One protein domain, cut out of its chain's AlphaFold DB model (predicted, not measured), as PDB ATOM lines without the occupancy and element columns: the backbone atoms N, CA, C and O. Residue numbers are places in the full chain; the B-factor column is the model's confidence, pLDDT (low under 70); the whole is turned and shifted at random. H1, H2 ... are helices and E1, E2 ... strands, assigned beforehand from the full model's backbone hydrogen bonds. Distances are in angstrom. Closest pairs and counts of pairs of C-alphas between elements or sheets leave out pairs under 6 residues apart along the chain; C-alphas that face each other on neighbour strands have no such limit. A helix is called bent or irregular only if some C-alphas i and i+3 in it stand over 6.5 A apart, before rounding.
ATOM      1  N   VAL A   3     -30.942  37.739 -45.939       97.44
ATOM      2  CA  VAL A   3     -31.967  38.291 -46.825       97.44
ATOM      3  C   VAL A   3     -31.291  39.330 -47.710       97.44
ATOM      4  O   VAL A   3     -30.499  40.145 -47.220       97.44
ATOM      5  N   VAL A   4     -31.596  39.290 -49.001       98.00
ATOM      6  CA  VAL A   4     -31.099  40.226 -50.011       98.00
ATOM      7  C   VAL A   4     -32.273  40.970 -50.633       98.00
ATOM      8  O   VAL A   4     -33.345  40.400 -50.803       98.00
ATOM      9  N   CYS A   5     -32.073  42.243 -50.961       98.25
ATOM     10  CA  CYS A   5     -32.988  43.015 -51.795       98.25
ATOM     11  C   CYS A   5     -32.166  43.707 -52.880       98.25
ATOM     12  O   CYS A   5     -31.308  44.538 -52.571       98.25
ATOM     13  N   THR A   6     -32.406  43.331 -54.134       96.50
ATOM     14  CA  THR A   6     -31.604  43.756 -55.291       96.50
ATOM     15  C   THR A   6     -31.837  45.216 -55.662       96.50
ATOM     16  O   THR A   6     -30.896  45.899 -56.051       96.50
ATOM     17  N   GLU A   7     -33.057  45.726 -55.491       97.94
ATOM     18  CA  GLU A   7     -33.376  47.129 -55.781       97.94
ATOM     19  C   GLU A   7     -32.887  48.090 -54.694       97.94
ATOM     20  O   GLU A   7     -32.470  49.208 -54.996       97.94
ATOM     21  N   CYS A   8     -32.912  47.661 -53.429       97.75
ATOM     22  CA  CYS A   8     -32.409  48.464 -52.313       97.75
ATOM     23  C   CYS A   8     -30.888  48.345 -52.116       97.75
ATOM     24  O   CYS A   8     -30.341  49.067 -51.285       97.75
ATOM     25  N   ASP A   9     -30.224  47.417 -52.817       97.19
ATOM     26  CA  ASP A   9     -28.816  47.037 -52.618       97.19
ATOM     27  C   ASP A   9     -28.488  46.743 -51.140       97.19
ATOM     28  O   ASP A   9     -27.516  47.230 -50.557       97.19
ATOM     29  N   THR A  10     -29.358  45.964 -50.485       96.75
ATOM     30  CA  THR A  10     -29.194  45.610 -49.066       96.75
ATOM     31  C   THR A  10     -28.984  44.119 -48.870       96.75
ATOM     32  O   THR A  10     -29.583  43.280 -49.543       96.75
ATOM     33  N   ARG A  11     -28.152  43.795 -47.875       96.62
ATOM     34  CA  ARG A  11     -27.947  42.438 -47.370       96.62
ATOM     35  C   ARG A  11     -28.031  42.456 -45.855       96.62
ATOM     36  O   ARG A  11     -27.223  43.107 -45.193       96.62
ATOM     37  N   THR A  12     -29.012  41.757 -45.303       96.06
ATOM     38  CA  THR A  12     -29.275  41.748 -43.858       96.06
ATOM     39  C   THR A  12     -29.387  40.326 -43.334       96.06
ATOM     40  O   THR A  12     -29.686  39.398 -44.077       96.06
ATOM     41  N   THR A  13     -29.126  40.140 -42.043       97.00
ATOM     42  CA  THR A  13     -29.304  38.848 -41.380       97.00
ATOM     43  C   THR A  13     -30.467  38.952 -40.411       97.00
ATOM     44  O   THR A  13     -30.420  39.744 -39.473       97.00
ATOM     45  N   VAL A  14     -31.482  38.121 -40.619       97.00
ATOM     46  CA  VAL A  14     -32.703  38.054 -39.809       97.00
ATOM     47  C   VAL A  14     -32.750  36.714 -39.059       97.00
ATOM     48  O   VAL A  14     -32.297  35.700 -39.605       97.00
ATOM     49  N   PRO A  15     -33.247  36.646 -37.813       97.38
ATOM     50  CA  PRO A  15     -33.484  35.372 -37.132       97.38
ATOM     51  C   PRO A  15     -34.437  34.476 -37.931       97.38
ATOM     52  O   PRO A  15     -35.414  34.964 -38.481       97.38
ATOM     53  N   PHE A  16     -34.164  33.165 -37.996       94.06
ATOM     54  CA  PHE A  16     -34.956  32.220 -38.807       94.06
ATOM     55  C   PHE A  16     -36.476  32.310 -38.569       94.06
ATOM     56  O   PHE A  16     -37.199  32.391 -39.558       94.06
ATOM     57  N   PRO A  17     -36.973  32.384 -37.315       97.56
ATOM     58  CA  PRO A  17     -38.412  32.472 -37.058       97.56
ATOM     59  C   PRO A  17     -39.073  33.757 -37.575       97.56
ATOM     60  O   PRO A  17     -40.289  33.809 -37.667       97.56
ATOM     61  N   GLU A  18     -38.287  34.791 -37.879       97.62
ATOM     62  CA  GLU A  18     -38.772  36.130 -38.233       97.62
ATOM     63  C   GLU A  18     -38.577  36.452 -39.723       97.62
ATOM     64  O   GLU A  18     -38.943  37.534 -40.175       97.62
ATOM     65  N   VAL A  19     -37.974  35.545 -40.501       96.94
ATOM     66  CA  VAL A  19     -37.601  35.808 -41.902       96.94
ATOM     67  C   VAL A  19     -38.805  36.107 -42.774       96.94
ATOM     68  O   VAL A  19     -38.776  37.080 -43.521       96.94
ATOM     69  N   GLU A  20     -39.834  35.267 -42.690       96.94
ATOM     70  CA  GLU A  20     -41.036  35.394 -43.513       96.94
ATOM     71  C   GLU A  20     -41.696  36.756 -43.283       96.94
ATOM     72  O   GLU A  20     -41.899  37.523 -44.228       96.94
ATOM     73  N   ASP A  21     -41.909  37.109 -42.014       98.19
ATOM     74  CA  ASP A  21     -42.491  38.388 -41.618       98.19
ATOM     75  C   ASP A  21     -41.616  39.577 -42.037       98.19
ATOM     76  O   ASP A  21     -42.132  40.591 -42.520       98.19
ATOM     77  N   ALA A  22     -40.293  39.475 -41.880       97.88
ATOM     78  CA  ALA A  22     -39.363  40.538 -42.255       97.88
ATOM     79  C   ALA A  22     -39.372  40.805 -43.768       97.88
ATOM     80  O   ALA A  22     -39.457  41.967 -44.180       97.88
ATOM     81  N   VAL A  23     -39.334  39.749 -44.585       98.06
ATOM     82  CA  VAL A  23     -39.390  39.842 -46.052       98.06
ATOM     83  C   VAL A  23     -40.736  40.407 -46.500       98.06
ATOM     84  O   VAL A  23     -40.776  41.388 -47.247       98.06
ATOM     85  N   ALA A  24     -41.842  39.860 -45.990       98.38
ATOM     86  CA  ALA A  24     -43.185  40.312 -46.347       98.38
ATOM     87  C   ALA A  24     -43.408  41.786 -45.976       98.38
ATOM     88  O   ALA A  24     -43.943  42.562 -46.773       98.38
ATOM     89  N   ARG A  25     -42.958  42.201 -44.785       98.12
ATOM     90  CA  ARG A  25     -43.043  43.595 -44.337       98.12
ATOM     91  C   ARG A  25     -42.226  44.528 -45.226       98.12
ATOM     92  O   ARG A  25     -42.705  45.621 -45.527       98.12
ATOM     93  N   HIS A  26     -41.014  44.132 -45.609       98.50
ATOM     94  CA  HIS A  26     -40.156  44.942 -46.469       98.50
ATOM     95  C   HIS A  26     -40.780  45.124 -47.853       98.50
ATOM     96  O   HIS A  26     -41.013  46.259 -48.264       98.50
ATOM     97  N   ASN A  27     -41.144  44.027 -48.517       98.50
ATOM     98  CA  ASN A  27     -41.735  44.058 -49.854       98.50
ATOM     99  C   ASN A  27     -43.028  44.873 -49.876       98.50
ATOM    100  O   ASN A  27     -43.179  45.770 -50.697       98.50
ATOM    101  N   LYS A  28     -43.921  44.665 -48.902       98.50
ATOM    102  CA  LYS A  28     -45.150  45.462 -48.779       98.50
ATOM    103  C   LYS A  28     -44.892  46.945 -48.497       98.50
ATOM    104  O   LYS A  28     -45.687  47.781 -48.908       98.50
ATOM    105  N   GLY A  29     -43.851  47.270 -47.731       98.19
ATOM    106  CA  GLY A  29     -43.573  48.639 -47.289       98.19
ATOM    107  C   GLY A  29     -42.741  49.476 -48.261       98.19
ATOM    108  O   GLY A  29     -42.850  50.698 -48.223       98.19
ATOM    109  N   VAL A  30     -41.900  48.838 -49.078       98.12
ATOM    110  CA  VAL A  30     -40.909  49.504 -49.944       98.12
ATOM    111  C   VAL A  30     -41.148  49.218 -51.427       98.12
ATOM    112  O   VAL A  30     -40.888  50.090 -52.247       98.12
ATOM    113  N   HIS A  31     -41.685  48.042 -51.761       98.25
ATOM    114  CA  HIS A  31     -41.870  47.562 -53.137       98.25
ATOM    115  C   HIS A  31     -43.343  47.292 -53.467       98.25
ATOM    116  O   HIS A  31     -43.646  46.416 -54.265       98.25
ATOM    117  N   ASP A  32     -44.281  47.961 -52.785       97.56
ATOM    118  CA  ASP A  32     -45.732  47.816 -53.005       97.56
ATOM    119  C   ASP A  32     -46.258  46.361 -52.971       97.56
ATOM    120  O   ASP A  32     -47.333  46.038 -53.482       97.56
ATOM    121  N   GLY A  33     -45.526  45.470 -52.298       97.25
ATOM    122  CA  GLY A  33     -45.825  44.043 -52.191       97.25
ATOM    123  C   GLY A  33     -45.167  43.161 -53.253       97.25
ATOM    124  O   GLY A  33     -45.334  41.943 -53.180       97.25
ATOM    125  N   GLU A  34     -44.414  43.722 -54.196       97.94
ATOM    126  CA  GLU A  34     -43.633  42.960 -55.171       97.94
ATOM    127  C   GLU A  34     -42.507  42.174 -54.483       97.94
ATOM    128  O   GLU A  34     -41.876  42.640 -53.532       97.94
ATOM    129  N   ALA A  35     -42.271  40.946 -54.946       96.31
ATOM    130  CA  ALA A  35     -41.304  40.023 -54.359       96.31
ATOM    131  C   ALA A  35     -39.866  40.377 -54.775       96.31
ATOM    132  O   ALA A  35     -39.259  39.681 -55.584       96.31
ATOM    133  N   VAL A  36     -39.347  41.484 -54.240       97.81
ATOM    134  CA  VAL A  36     -38.010  42.010 -54.564       97.81
ATOM    135  C   VAL A  36     -36.967  41.580 -53.532       97.81
ATOM    136  O   VAL A  36     -35.866  41.167 -53.893       97.81
ATOM    137  N   ALA A  37     -37.300  41.660 -52.243       97.94
ATOM    138  CA  ALA A  37     -36.491  41.069 -51.188       97.94
ATOM    139  C   ALA A  37     -36.820  39.588 -51.014       97.94
ATOM    140  O   ALA A  37     -37.992  39.202 -50.993       97.94
ATOM    141  N   GLU A  38     -35.786  38.779 -50.814       97.31
ATOM    142  CA  GLU A  38     -35.887  37.333 -50.635       97.31
ATOM    143  C   GLU A  38     -34.764  36.794 -49.740       97.31
ATOM    144  O   GLU A  38     -33.783  37.479 -49.437       97.31
ATOM    145  N   VAL A  39     -34.906  35.547 -49.287       96.94
ATOM    146  CA  VAL A  39     -33.792  34.836 -48.649       96.94
ATOM    147  C   VAL A  39     -32.681  34.666 -49.677       96.94
ATOM    148  O   VAL A  39     -32.961  34.273 -50.802       96.94
ATOM    149  N   ASP A  40     -31.437  34.943 -49.279       95.88
ATOM    150  CA  ASP A  40     -30.265  34.860 -50.160       95.88
ATOM    151  C   ASP A  40     -30.264  33.525 -50.937       95.88
ATOM    152  O   ASP A  40     -30.170  32.464 -50.301       95.88
ATOM    153  N   PRO A  41     -30.364  33.552 -52.281       91.56
ATOM    154  CA  PRO A  41     -30.459  32.342 -53.096       91.56
ATOM    155  C   PRO A  41     -29.300  31.369 -52.863       91.56
ATOM    156  O   PRO A  41     -29.498  30.155 -52.869       91.56
ATOM    157  N   ALA A  42     -28.110  31.882 -52.526       91.00
ATOM    158  CA  ALA A  42     -26.945  31.049 -52.236       91.00
ATOM    159  C   ALA A  42     -27.139  30.148 -50.998       91.00
ATOM    160  O   ALA A  42     -26.459  29.129 -50.855       91.00
ATOM    161  N   VAL A  43     -28.048  30.505 -50.082       90.06
ATOM    162  CA  VAL A  43     -28.428  29.633 -48.959       90.06
ATOM    163  C   VAL A  43     -29.319  28.492 -49.422       90.06
ATOM    164  O   VAL A  43     -29.165  27.381 -48.919       90.06
ATOM    165  N   MET A  44     -30.226  28.744 -50.366       86.75
ATOM    166  CA  MET A  44     -31.114  27.709 -50.898       86.75
ATOM    167  C   MET A  44     -30.329  26.663 -51.683       86.75
ATOM    168  O   MET A  44     -30.554  25.473 -51.476       86.75
ATOM    169  N   ASP A  45     -29.344  27.091 -52.475       88.00
ATOM    170  CA  ASP A  45     -28.446  26.184 -53.197       88.00
ATOM    171  C   ASP A  45     -27.700  25.251 -52.230       88.00
ATOM    172  O   ASP A  45     -27.734  24.030 -52.361       88.00
ATOM    173  N   ARG A  46     -27.104  25.821 -51.175       88.50
ATOM    174  CA  ARG A  46     -26.408  25.048 -50.134       88.50
ATOM    175  C   ARG A  46     -27.337  24.089 -49.395       88.50
ATOM    176  O   ARG A  46     -26.919  22.993 -49.033       88.50
ATOM    177  N   LEU A  47     -28.571  24.508 -49.119       89.00
ATOM    178  CA  LEU A  47     -29.555  23.662 -48.450       89.00
ATOM    179  C   LEU A  47     -29.959  22.480 -49.334       89.00
ATOM    180  O   LEU A  47     -30.080  21.368 -48.824       89.00
ATOM    181  N   ALA A  48     -30.140  22.708 -50.636       88.75
ATOM    182  CA  ALA A  48     -30.444  21.650 -51.589       88.75
ATOM    183  C   ALA A  48     -29.332  20.592 -51.624       88.75
ATOM    184  O   ALA A  48     -29.645  19.404 -51.551       88.75
ATOM    185  N   ASP A  49     -28.063  21.010 -51.636       89.38
ATOM    186  CA  ASP A  49     -26.918  20.093 -51.571       89.38
ATOM    187  C   ASP A  49     -26.936  19.250 -50.285       89.38
ATOM    188  O   ASP A  49     -26.806  18.027 -50.345       89.38
ATOM    189  N   PHE A  50     -27.164  19.874 -49.121       91.38
ATOM    190  CA  PHE A  50     -27.223  19.148 -47.845       91.38
ATOM    191  C   PHE A  50     -28.382  18.150 -47.780       91.38
ATOM    192  O   PHE A  50     -28.212  17.038 -47.288       91.38
ATOM    193  N   VAL A  51     -29.561  18.528 -48.279       91.88
ATOM    194  CA  VAL A  51     -30.716  17.621 -48.342       91.88
ATOM    195  C   VAL A  51     -30.451  16.487 -49.331       91.88
ATOM    196  O   VAL A  51     -30.821  15.346 -49.068       91.88
ATOM    197  N   ALA A  52     -29.798  16.769 -50.457       91.69
ATOM    198  CA  ALA A  52     -29.436  15.747 -51.427       91.69
ATOM    199  C   ALA A  52     -28.422  14.744 -50.851       91.69
ATOM    200  O   ALA A  52     -28.562  13.547 -51.100       91.69
ATOM    201  N   GLU A  53     -27.449  15.199 -50.059       92.00
ATOM    202  CA  GLU A  53     -26.519  14.328 -49.330       92.00
ATOM    203  C   GLU A  53     -27.256  13.445 -48.307       92.00
ATOM    204  O   GLU A  53     -27.088  12.227 -48.319       92.00
ATOM    205  N   ASP A  54     -28.133  14.030 -47.483       90.88
ATOM    206  CA  ASP A  54     -28.905  13.301 -46.460       90.88
ATOM    207  C   ASP A  54     -29.839  12.239 -47.070       90.88
ATOM    208  O   ASP A  54     -29.974  11.128 -46.555       90.88
ATOM    209  N   LEU A  55     -30.440  12.550 -48.221       92.38
ATOM    210  CA  LEU A  55     -31.297  11.628 -48.967       92.38
ATOM    211  C   LEU A  55     -30.514  10.609 -49.818       92.38
ATOM    212  O   LEU A  55     -31.139   9.767 -50.470       92.38
ATOM    213  N   GLY A  56     -29.179  10.676 -49.848       88.31
ATOM    214  CA  GLY A  56     -28.337   9.810 -50.680       88.31
ATOM    215  C   GLY A  56     -28.550  10.010 -52.186       88.31
ATOM    216  O   GLY A  56     -28.398   9.074 -52.970       88.31
TER     217      GLY A  56
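Overview. This is residues 3 to 56 of the 60 residues of an uncharacterized protein of Halobacteriales archaeon SW_5_68_122 (UniProt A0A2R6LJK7). A small head, made of a three-stranded sheet with the helix H1 packed along one face, has a long arm sticking out of it, residues 44 to 56, of which 44 to 54 belong to the second helix, H2. The printed part has 54 residues with two named helices and three named strands, in the order E1, E2, H1, E3, H2. The sheet runs E2, E1, E3 and is antiparallel throughout; the class is mixed, helices and strands. The whole is loose, with a radius of gyration of the C-alphas of 13.1 A, and spans 42 by 21 by 17 A, the arm making the length.

Along the chain. E1 is residues 3 to 5, 6.9 A long, beginning at C-alpha 3 at (-31.967, 38.291, -46.825). E2, residues 10 to 13, measures 10.2 A. H1, residues 16 to 30, is 21.4 A long and irregular, with C-alphas 17 and 20 at 7.6 A. E3, residues 37 to 39, measures 7.3 A. H2, residues 41 to 54, is 20.2 A long and ends at C-alpha 54 at (-28.905, 13.301, -46.460).

Arrangement. E1 and E2 form an antiparallel hairpin, with N 3 and O 12 2.8 A apart. E1 and E3 are antiparallel, with N 4 and O 38 2.9 A apart. H1 is on the sheet at a height over the sheet of 8.7 A, along the strands, at 7 degrees to E3 on the local plane. The closest C-alphas of H1 and E3 are those of Val 23 and Ala 37, 6.0 A apart. E2, H1 and E3 make a split strand-helix-strand unit, two strands running the same way with E1 between them, and its crossover is right-handed. With H1 on one face, the sheet and helix form two layers. H2 is not on the sheet, and H1 and H2 are apart. In H2 every O i to N i+4 pair is within hydrogen-bond range; in H1, 9 of 11 are.

Size, cuts and confidence. The C-alphas of Asp 32 and Gly 56, the two farthest apart, are 41.9 A apart. Without residues 44 to 56, which stand free, the body spans 24 by 19 by 12 A. The printed part has no cut, and no link is long. The mean pLDDT of the printed part is 95.3, and no printed residue is under 70.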